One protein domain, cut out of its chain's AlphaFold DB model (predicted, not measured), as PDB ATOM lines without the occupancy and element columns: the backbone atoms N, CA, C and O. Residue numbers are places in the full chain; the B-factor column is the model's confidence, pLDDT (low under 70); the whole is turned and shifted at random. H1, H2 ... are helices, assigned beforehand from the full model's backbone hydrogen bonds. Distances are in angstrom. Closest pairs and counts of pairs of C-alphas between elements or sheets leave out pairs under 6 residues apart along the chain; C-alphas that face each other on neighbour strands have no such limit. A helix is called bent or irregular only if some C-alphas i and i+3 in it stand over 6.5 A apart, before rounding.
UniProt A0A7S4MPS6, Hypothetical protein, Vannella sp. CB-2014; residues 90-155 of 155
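What this domain is: This is residues 90 to 155 of the 155 residues of the protein "Hypothetical protein" of Vannella sp. CB-2014 (UniProt A0A7S4MPS6). Two helical hairpins, H1 with H2 and H3 with H4, pack together, with long H4 crossing H2; residues 149 to 155, of which 149 to 153 belong to H4, stick out. The 66 printed residues, all helix by class, have four named helices, H1 to H4 in order, and no named strand. The whole is compact, radius of gyration of the C-alphas 11.7 A, spanning 37 by 21 by 19 A.

How they stand to each other: Start at irregular H1, residues 90 to 99, where C-alphas 96 and 99 are 7.3 A apart. H2, residues 103 to 117, touches it with residues 105 to 110 alone, closest C-alphas Ala 94 and Val 106, 6.0 A, at a shallow tilt of 15 degrees, opposite ways. H3, residues 121 to 128, touches H1 about perpendicular, 84 degrees, closest C-alphas His 92 and Ala 128, 4.5 A. H4, residues 134 to 153, touches H2 with residues 137 to 145 alone, closest C-alphas Val 107 and Ile 141, 5.1 A, at a steep tilt of 63 degrees. H1 and H4 are apart. Every O i to N i+4 pair is within hydrogen-bond range in H2 and H4, against 4 of 6 in H1 and 3 of 4 in H3.

Where its parts are: Find C-alpha 90 at (-60.739, -5.423, -23.614), where H1 begins; H4 runs 28.9 A to C-alpha 153 at (-45.508, 3.784, 1.204).

The domain as a whole: The printed part has no cut, and its three links are tight. Look for pLDDT under 70 at residues 98 to 102, 129 to 132 and 155.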
ATOM      1  N   GLY A  90     -60.811  -6.889 -23.558       94.06
ATOM      2  CA  GLY A  90     -60.739  -5.423 -23.614       94.06
ATOM      3  C   GLY A  90     -59.302  -4.880 -23.680       94.06
ATOM      4  O   GLY A  90     -59.033  -3.941 -24.425       94.06
ATOM      5  N   PHE A  91     -58.338  -5.515 -22.999       93.06
ATOM      6  CA  PHE A  91     -56.939  -5.078 -23.067       93.06
ATOM      7  C   PHE A  91     -56.285  -5.327 -24.432       93.06
ATOM      8  O   PHE A  91     -55.473  -4.510 -24.855       93.06
ATOM      9  N   HIS A  92     -56.670  -6.391 -25.151       92.06
ATOM     10  CA  HIS A  92     -56.203  -6.608 -26.528       92.06
ATOM     11  C   HIS A  92     -56.615  -5.429 -27.408       92.06
ATOM     12  O   HIS A  92     -55.784  -4.854 -28.100       92.06
ATOM     13  N   HIS A  93     -57.878  -5.004 -27.304       91.31
ATOM     14  CA  HIS A  93     -58.355  -3.828 -28.026       91.31
ATOM     15  C   HIS A  93     -57.611  -2.559 -27.615       91.31
ATOM     16  O   HIS A  93     -57.197  -1.807 -28.487       91.31
ATOM     17  N   ALA A  94     -57.354  -2.339 -26.320       89.69
ATOM     18  CA  ALA A  94     -56.547  -1.197 -25.881       89.69
ATOM     19  C   ALA A  94     -55.142  -1.201 -26.522       89.69
ATOM     20  O   ALA A  94     -54.656  -0.151 -26.938       89.69
ATOM     21  N   CYS A  95     -54.510  -2.374 -26.650       86.56
ATOM     22  CA  CYS A  95     -53.232  -2.541 -27.342       86.56
ATOM     23  C   CYS A  95     -53.332  -2.339 -28.865       86.56
ATOM     24  O   CYS A  95     -52.411  -1.810 -29.471       86.56
ATOM     25  N   GLU A  96     -54.418  -2.720 -29.522       83.44
ATOM     26  CA  GLU A  96     -54.545  -2.519 -30.975       83.44
ATOM     27  C   GLU A  96     -54.776  -1.054 -31.354       83.44
ATOM     28  O   GLU A  96     -54.371  -0.613 -32.430       83.44
ATOM     29  N   GLN A  97     -55.350  -0.271 -30.442       72.38
ATOM     30  CA  GLN A  97     -55.560   1.164 -30.628       72.38
ATOM     31  C   GLN A  97     -54.288   2.009 -30.411       72.38
ATOM     32  O   GLN A  97     -54.374   3.233 -30.478       72.38
ATOM     33  N   ILE A  98     -53.104   1.412 -30.180       61.59
ATOM     34  CA  ILE A  98     -51.827   2.140 -29.959       61.59
ATOM     35  C   ILE A  98     -51.496   3.116 -31.100       61.59
ATOM     36  O   ILE A  98     -50.824   4.121 -30.872       61.59
ATOM     37  N   TYR A  99     -51.953   2.844 -32.324       54.25
ATOM     38  CA  TYR A  99     -51.666   3.707 -33.473       54.25
ATOM     39  C   TYR A  99     -52.570   4.947 -33.555       54.25
ATOM     40  O   TYR A  99     -52.147   5.948 -34.130       54.25
ATOM     41  N   ASP A 100     -53.751   4.913 -32.928       55.69
ATOM     42  CA  ASP A 100     -54.701   6.037 -32.875       55.69
ATOM     43  C   ASP A 100     -54.761   6.711 -31.487       55.69
ATOM     44  O   ASP A 100     -55.183   7.862 -31.361       55.69
ATOM     45  N   THR A 101     -54.291   6.033 -30.433       58.94
ATOM     46  CA  THR A 101     -54.365   6.473 -29.029       58.94
ATOM     47  C   THR A 101     -52.970   6.610 -28.414       58.94
ATOM     48  O   THR A 101     -52.060   5.841 -28.705       58.94
ATOM     49  N   SER A 102     -52.780   7.584 -27.515       69.12
ATOM     50  CA  SER A 102     -51.505   7.796 -26.808       69.12
ATOM     51  C   SER A 102     -51.008   6.510 -26.117       69.12
ATOM     52  O   SER A 102     -51.772   5.926 -25.345       69.12
ATOM     53  N   PRO A 103     -49.724   6.111 -26.262       76.31
ATOM     54  CA  PRO A 103     -49.140   4.974 -25.535       76.31
ATOM     55  C   PRO A 103     -49.324   5.050 -24.012       76.31
ATOM     56  O   PRO A 103     -49.316   4.029 -23.324       76.31
ATOM     57  N   LEU A 104     -49.523   6.263 -23.482       84.44
ATOM     58  CA  LEU A 104     -49.820   6.498 -22.074       84.44
ATOM     59  C   LEU A 104     -51.107   5.793 -21.618       84.44
ATOM     60  O   LEU A 104     -51.134   5.258 -20.514       84.44
ATOM     61  N   PHE A 105     -52.134   5.748 -22.472       87.75
ATOM     62  CA  PHE A 105     -53.407   5.090 -22.171       87.75
ATOM     63  C   PHE A 105     -53.213   3.592 -21.906       87.75
ATOM     64  O   PHE A 105     -53.636   3.078 -20.873       87.75
ATOM     65  N   VAL A 106     -52.502   2.896 -22.798       89.81
ATOM     66  CA  VAL A 106     -52.253   1.450 -22.667       89.81
ATOM     67  C   VAL A 106     -51.419   1.139 -21.429       89.81
ATOM     68  O   VAL A 106     -51.688   0.163 -20.731       89.81
ATOM     69  N   VAL A 107     -50.434   1.984 -21.119       91.50
ATOM     70  CA  VAL A 107     -49.636   1.860 -19.893       91.50
ATOM     71  C   VAL A 107     -50.505   2.027 -18.645       91.50
ATOM     72  O   VAL A 107     -50.354   1.263 -17.690       91.50
ATOM     73  N   GLU A 108     -51.407   3.007 -18.639       91.75
ATOM     74  CA  GLU A 108     -52.304   3.268 -17.515       91.75
ATOM     75  C   GLU A 108     -53.260   2.093 -17.283       91.75
ATOM     76  O   GLU A 108     -53.262   1.509 -16.196       91.75
ATOM     77  N   ILE A 109     -53.994   1.670 -18.317       91.62
ATOM     78  CA  ILE A 109     -54.913   0.530 -18.223       91.62
ATOM     79  C   ILE A 109     -54.160  -0.756 -17.888       91.62
ATOM     80  O   ILE A 109     -54.593  -1.523 -17.029       91.62
ATOM     81  N   GLY A 110     -52.994  -0.976 -18.495       93.44
ATOM     82  CA  GLY A 110     -52.156  -2.133 -18.207       93.44
ATOM     83  C   GLY A 110     -51.728  -2.195 -16.739       93.44
ATOM     84  O   GLY A 110     -51.802  -3.256 -16.119       93.44
ATOM     85  N   ALA A 111     -51.343  -1.064 -16.140       94.12
ATOM     86  CA  ALA A 111     -50.995  -1.000 -14.720       94.12
ATOM     87  C   ALA A 111     -52.202  -1.277 -13.804       94.12
ATOM     88  O   ALA A 111     -52.066  -1.995 -12.804       94.12
ATOM     89  N   LEU A 112     -53.378  -0.751 -14.153       93.19
ATOM     90  CA  LEU A 112     -54.617  -1.013 -13.421       93.19
ATOM     91  C   LEU A 112     -54.991  -2.502 -13.474       93.19
ATOM     92  O   LEU A 112     -55.220  -3.120 -12.432       93.19
ATOM     93  N   LEU A 113     -54.954  -3.111 -14.661       92.62
ATOM     94  CA  LEU A 113     -55.264  -4.527 -14.860       92.62
ATOM     95  C   LEU A 113     -54.265  -5.456 -14.174       92.62
ATOM     96  O   LEU A 113     -54.686  -6.414 -13.533       92.62
ATOM     97  N   CYS A 114     -52.962  -5.161 -14.230       93.94
ATOM     98  CA  CYS A 114     -51.953  -5.937 -13.498       93.94
ATOM     99  C   CYS A 114     -52.258  -5.970 -11.998       93.94
ATOM    100  O   CYS A 114     -52.131  -7.011 -11.357       93.94
ATOM    101  N   THR A 115     -52.693  -4.835 -11.443       91.88
ATOM    102  CA  THR A 115     -53.060  -4.729 -10.028       91.88
ATOM    103  C   THR A 115     -54.346  -5.503  -9.732       91.88
ATOM    104  O   THR A 115     -54.376  -6.290  -8.790       91.88
ATOM    105  N   ARG A 116     -55.388  -5.331 -10.555       91.38
ATOM    106  CA  ARG A 116     -56.709  -5.952 -10.360       91.38
ATOM    107  C   ARG A 116     -56.707  -7.469 -10.555       91.38
ATOM    108  O   ARG A 116     -57.426  -8.171  -9.849       91.38
ATOM    109  N   LEU A 117     -55.916  -7.967 -11.503       90.62
ATOM    110  CA  LEU A 117     -55.797  -9.391 -11.831       90.62
ATOM    111  C   LEU A 117     -54.648 -10.084 -11.088       90.62
ATOM    112  O   LEU A 117     -54.499 -11.297 -11.219       90.62
ATOM    113  N   ASN A 118     -53.836  -9.334 -10.334       91.75
ATOM    114  CA  ASN A 118     -52.587  -9.811  -9.735       91.75
ATOM    115  C   ASN A 118     -51.669 -10.506 -10.766       91.75
ATOM    116  O   ASN A 118     -51.087 -11.557 -10.504       91.75
ATOM    117  N   MET A 119     -51.572  -9.916 -11.960       91.19
ATOM    118  CA  MET A 119     -50.795 -10.436 -13.087       91.19
ATOM    119  C   MET A 119     -49.492  -9.662 -13.266       91.19
ATOM    120  O   MET A 119     -49.416  -8.456 -13.011       91.19
ATOM    121  N   HIS A 120     -48.455 -10.343 -13.758       93.12
ATOM    122  CA  HIS A 120     -47.219  -9.666 -14.136       93.12
ATOM    123  C   HIS A 120     -47.404  -8.915 -15.473       93.12
ATOM    124  O   HIS A 120     -48.023  -9.465 -16.386       93.12
ATOM    125  N   PRO A 121     -46.822  -7.710 -15.657       92.12
ATOM    126  CA  PRO A 121     -46.982  -6.941 -16.897       92.12
ATOM    127  C   PRO A 121     -46.607  -7.698 -18.172       92.12
ATOM    128  O   PRO A 121     -47.279  -7.550 -19.185       92.12
ATOM    129  N   SER A 122     -45.577  -8.550 -18.125       91.31
ATOM    130  CA  SER A 122     -45.211  -9.377 -19.283       91.31
ATOM    131  C   SER A 122     -46.286 -10.399 -19.639       91.31
ATOM    132  O   SER A 122     -46.522 -10.634 -20.811       91.31
ATOM    133  N   GLU A 123     -46.938 -11.007 -18.646       90.81
ATOM    134  CA  GLU A 123     -48.011 -11.975 -18.883       90.81
ATOM    135  C   GLU A 123     -49.232 -11.283 -19.494       90.81
ATOM    136  O   GLU A 123     -49.792 -11.767 -20.473       90.81
ATOM    137  N   LEU A 124     -49.594 -10.107 -18.970       90.06
ATOM    138  CA  LEU A 124     -50.702  -9.314 -19.493       90.06
ATOM    139  C   LEU A 124     -50.462  -8.880 -20.949       90.06
ATOM    140  O   LEU A 124     -51.337  -9.056 -21.789       90.06
ATOM    141  N   VAL A 125     -49.286  -8.317 -21.244       88.06
ATOM    142  CA  VAL A 125     -48.983  -7.751 -22.568       88.06
ATOM    143  C   VAL A 125     -48.702  -8.835 -23.605       88.06
ATOM    144  O   VAL A 125     -49.192  -8.717 -24.722       88.06
ATOM    145  N   ASN A 126     -47.983  -9.909 -23.259       84.88
ATOM    146  CA  ASN A 126     -47.690 -10.987 -24.215       84.88
ATOM    147  C   ASN A 126     -48.953 -11.713 -24.678       84.88
ATOM    148  O   ASN A 126     -49.000 -12.192 -25.804       84.88
ATOM    149  N   ASN A 127     -49.971 -11.790 -23.818       79.06
ATOM    150  CA  ASN A 127     -51.251 -12.365 -24.203       79.06
ATOM    151  C   ASN A 127     -52.047 -11.438 -25.127       79.06
ATOM    152  O   ASN A 127     -52.927 -11.933 -25.809       79.06
ATOM    153  N   ALA A 128     -51.758 -10.130 -25.141       78.50
ATOM    154  CA  ALA A 128     -52.587  -9.107 -25.780       78.50
ATOM    155  C   ALA A 128     -51.951  -8.410 -26.994       78.50
ATOM    156  O   ALA A 128     -52.649  -7.700 -27.715       78.50
ATOM    157  N   SER A 129     -50.643  -8.558 -27.215       69.62
ATOM    158  CA  SER A 129     -49.924  -7.846 -28.271       69.62
ATOM    159  C   SER A 129     -48.811  -8.694 -28.882       69.62
ATOM    160  O   SER A 129     -47.914  -9.155 -28.179       69.62
ATOM    161  N   GLU A 130     -48.822  -8.821 -30.211       65.88
ATOM    162  CA  GLU A 130     -47.717  -9.395 -30.999       65.88
ATOM    163  C   GLU A 130     -46.731  -8.317 -31.506       65.88
ATOM    164  O   GLU A 130     -45.815  -8.604 -32.278       65.88
ATOM    165  N   HIS A 131     -46.908  -7.051 -31.107       66.12
ATOM    166  CA  HIS A 131     -46.176  -5.924 -31.686       66.12
ATOM    167  C   HIS A 131     -44.756  -5.762 -31.123       66.12
ATOM    168  O   HIS A 131     -44.465  -6.081 -29.969       66.12
ATOM    169  N   SER A 132     -43.872  -5.151 -31.923       63.50
ATOM    170  CA  SER A 132     -42.501  -4.779 -31.533       63.50
ATOM    171  C   SER A 132     -42.429  -3.908 -30.273       63.50
ATOM    172  O   SER A 132     -41.414  -3.913 -29.573       63.50
ATOM    173  N   ASP A 133     -43.515  -3.200 -29.958       72.44
ATOM    174  CA  ASP A 133     -43.601  -2.247 -28.851       72.44
ATOM    175  C   ASP A 133     -44.047  -2.891 -27.529       72.44
ATOM    176  O   ASP A 133     -43.989  -2.244 -26.480       72.44
ATOM    177  N   ALA A 134     -44.408  -4.183 -27.538       80.38
ATOM    178  CA  ALA A 134     -44.800  -4.932 -26.343       80.38
ATOM    179  C   ALA A 134     -43.758  -4.802 -25.220       80.38
ATOM    180  O   ALA A 134     -44.102  -4.562 -24.063       80.38
ATOM    181  N   LYS A 135     -42.463  -4.855 -25.561       85.12
ATOM    182  CA  LYS A 135     -41.375  -4.684 -24.587       85.12
ATOM    183  C   LYS A 135     -41.394  -3.304 -23.922       85.12
ATOM    184  O   LYS A 135     -41.230  -3.212 -22.708       85.12
ATOM    185  N   ILE A 136     -41.601  -2.242 -24.702       86.44
ATOM    186  CA  ILE A 136     -41.627  -0.861 -24.199       86.44
ATOM    187  C   ILE A 136     -42.815  -0.680 -23.248       86.44
ATOM    188  O   ILE A 136     -42.659  -0.118 -22.162       86.44
ATOM    189  N   ILE A 137     -43.980  -1.213 -23.621       87.94
ATOM    190  CA  ILE A 137     -45.200  -1.154 -22.808       87.94
ATOM    191  C   ILE A 137     -45.009  -1.901 -21.489       87.94
ATOM    192  O   ILE A 137     -45.314  -1.353 -20.430       87.94
ATOM    193  N   VAL A 138     -44.446  -3.113 -21.523       90.94
ATOM    194  CA  VAL A 138     -44.135  -3.893 -20.313       90.94
ATOM    195  C   VAL A 138     -43.244  -3.096 -19.363       90.94
ATOM    196  O   VAL A 138     -43.553  -2.995 -18.172       90.94
ATOM    197  N   GLU A 139     -42.162  -2.505 -19.873       92.19
ATOM    198  CA  GLU A 139     -41.244  -1.710 -19.056       92.19
ATOM    199  C   GLU A 139     -41.931  -0.480 -18.447       92.19
ATOM    200  O   GLU A 139     -41.733  -0.185 -17.266       92.19
ATOM    201  N   GLU A 140     -42.756   0.240 -19.208       92.38
ATOM    202  CA  GLU A 140     -43.402   1.451 -18.697       92.38
ATOM    203  C   GLU A 140     -44.538   1.141 -17.709       92.38
ATOM    204  O   GLU A 140     -44.690   1.851 -16.708       92.38
ATOM    205  N   ILE A 141     -45.262   0.031 -17.894       93.50
ATOM    206  CA  ILE A 141     -46.200  -0.484 -16.886       93.50
ATOM    207  C   ILE A 141     -45.440  -0.801 -15.592       93.50
ATOM    208  O   ILE A 141     -45.837  -0.351 -14.515       93.50
ATOM    209  N   GLN A 142     -44.311  -1.514 -15.668       95.06
ATOM    210  CA  GLN A 142     -43.487  -1.818 -14.490       95.06
ATOM    211  C   GLN A 142     -42.984  -0.550 -13.790       95.06
ATOM    212  O   GLN A 142     -43.061  -0.447 -12.558       95.06
ATOM    213  N   ARG A 143     -42.509   0.449 -14.550       94.44
ATOM    214  CA  ARG A 143     -42.105   1.749 -13.994       94.44
ATOM    215  C   ARG A 143     -43.278   2.413 -13.278       94.44
ATOM    216  O   ARG A 143     -43.110   2.852 -12.139       94.44
ATOM    217  N   THR A 144     -44.458   2.437 -13.887       94.00
ATOM    218  CA  THR A 144     -45.678   3.019 -13.306       94.00
ATOM    219  C   THR A 144     -46.090   2.317 -12.012       94.00
ATOM    220  O   THR A 144     -46.271   2.978 -10.989       94.00
ATOM    221  N   LEU A 145     -46.105   0.983 -11.990       93.12
ATOM    222  CA  LEU A 145     -46.376   0.203 -10.780       93.12
ATOM    223  C   LEU A 145     -45.358   0.496  -9.666       93.12
ATOM    224  O   LEU A 145     -45.734   0.675  -8.506       93.12
ATOM    225  N   SER A 146     -44.069   0.612 -10.005       92.44
ATOM    226  CA  SER A 146     -43.022   0.949  -9.031       92.44
ATOM    227  C   SER A 146     -43.203   2.354  -8.438       92.44
ATOM    228  O   SER A 146     -43.017   2.549  -7.236       92.44
ATOM    229  N   ARG A 147     -43.617   3.330  -9.261       91.38
ATOM    230  CA  ARG A 147     -43.929   4.698  -8.825       91.38
ATOM    231  C   ARG A 147     -45.139   4.698  -7.887       91.38
ATOM    232  O   ARG A 147     -45.085   5.354  -6.849       91.38
ATOM    233  N   ASN A 148     -46.183   3.932  -8.203       88.88
ATOM    234  CA  ASN A 148     -47.396   3.842  -7.386       88.88
ATOM    235  C   ASN A 148     -47.124   3.218  -6.008       88.88
ATOM    236  O   ASN A 148     -47.540   3.786  -5.001       88.88
ATOM    237  N   ARG A 149     -46.333   2.135  -5.939       88.19
ATOM    238  CA  ARG A 149     -45.915   1.510  -4.665       88.19
ATOM    239  C   ARG A 149     -45.109   2.451  -3.768       88.19
ATOM    240  O   ARG A 149     -45.279   2.452  -2.554       88.19
ATOM    241  N   LYS A 150     -44.231   3.271  -4.357       87.94
ATOM    242  CA  LYS A 150     -43.491   4.296  -3.604       87.94
ATOM    243  C   LYS A 150     -44.447   5.346  -3.039       87.94
ATOM    244  O   LYS A 150     -44.365   5.651  -1.860       87.94
ATOM    245  N   LYS A 151     -45.387   5.855  -3.842       84.00
ATOM    246  CA  LYS A 151     -46.377   6.846  -3.383       84.00
ATOM    247  C   LYS A 151     -47.258   6.326  -2.244       84.00
ATOM    248  O   LYS A 151     -47.575   7.101  -1.349       84.00
ATOM    249  N   SER A 152     -47.648   5.050  -2.264       79.75
ATOM    250  CA  SER A 152     -48.460   4.456  -1.194       79.75
ATOM    251  C   SER A 152     -47.678   4.218   0.099       79.75
ATOM    252  O   SER A 152     -48.271   4.276   1.162       79.75
ATOM    253  N   ALA A 153     -46.365   3.978   0.027       77.06
ATOM    254  CA  ALA A 153     -45.508   3.784   1.204       77.06
ATOM    255  C   ALA A 153     -45.128   5.092   1.931       77.06
ATOM    256  O   ALA A 153     -44.539   5.045   3.007       77.06
ATOM    257  N   LEU A 154     -45.412   6.249   1.326       76.44
ATOM    258  CA  LEU A 154     -45.152   7.585   1.880       76.44
ATOM    259  C   LEU A 154     -46.393   8.241   2.523       76.44
ATOM    260  O   LEU A 154     -46.294   9.381   2.974       76.44
ATOM    261  N   LYS A 155     -47.545   7.562   2.527       61.75
ATOM    262  CA  LYS A 155     -48.782   7.987   3.199       61.75
ATOM    263  C   LYS A 155     -48.969   7.201   4.488       61.75
ATOM    264  O   LYS A 155     -49.515   7.804   5.433       61.75
TER     265      LYS A 155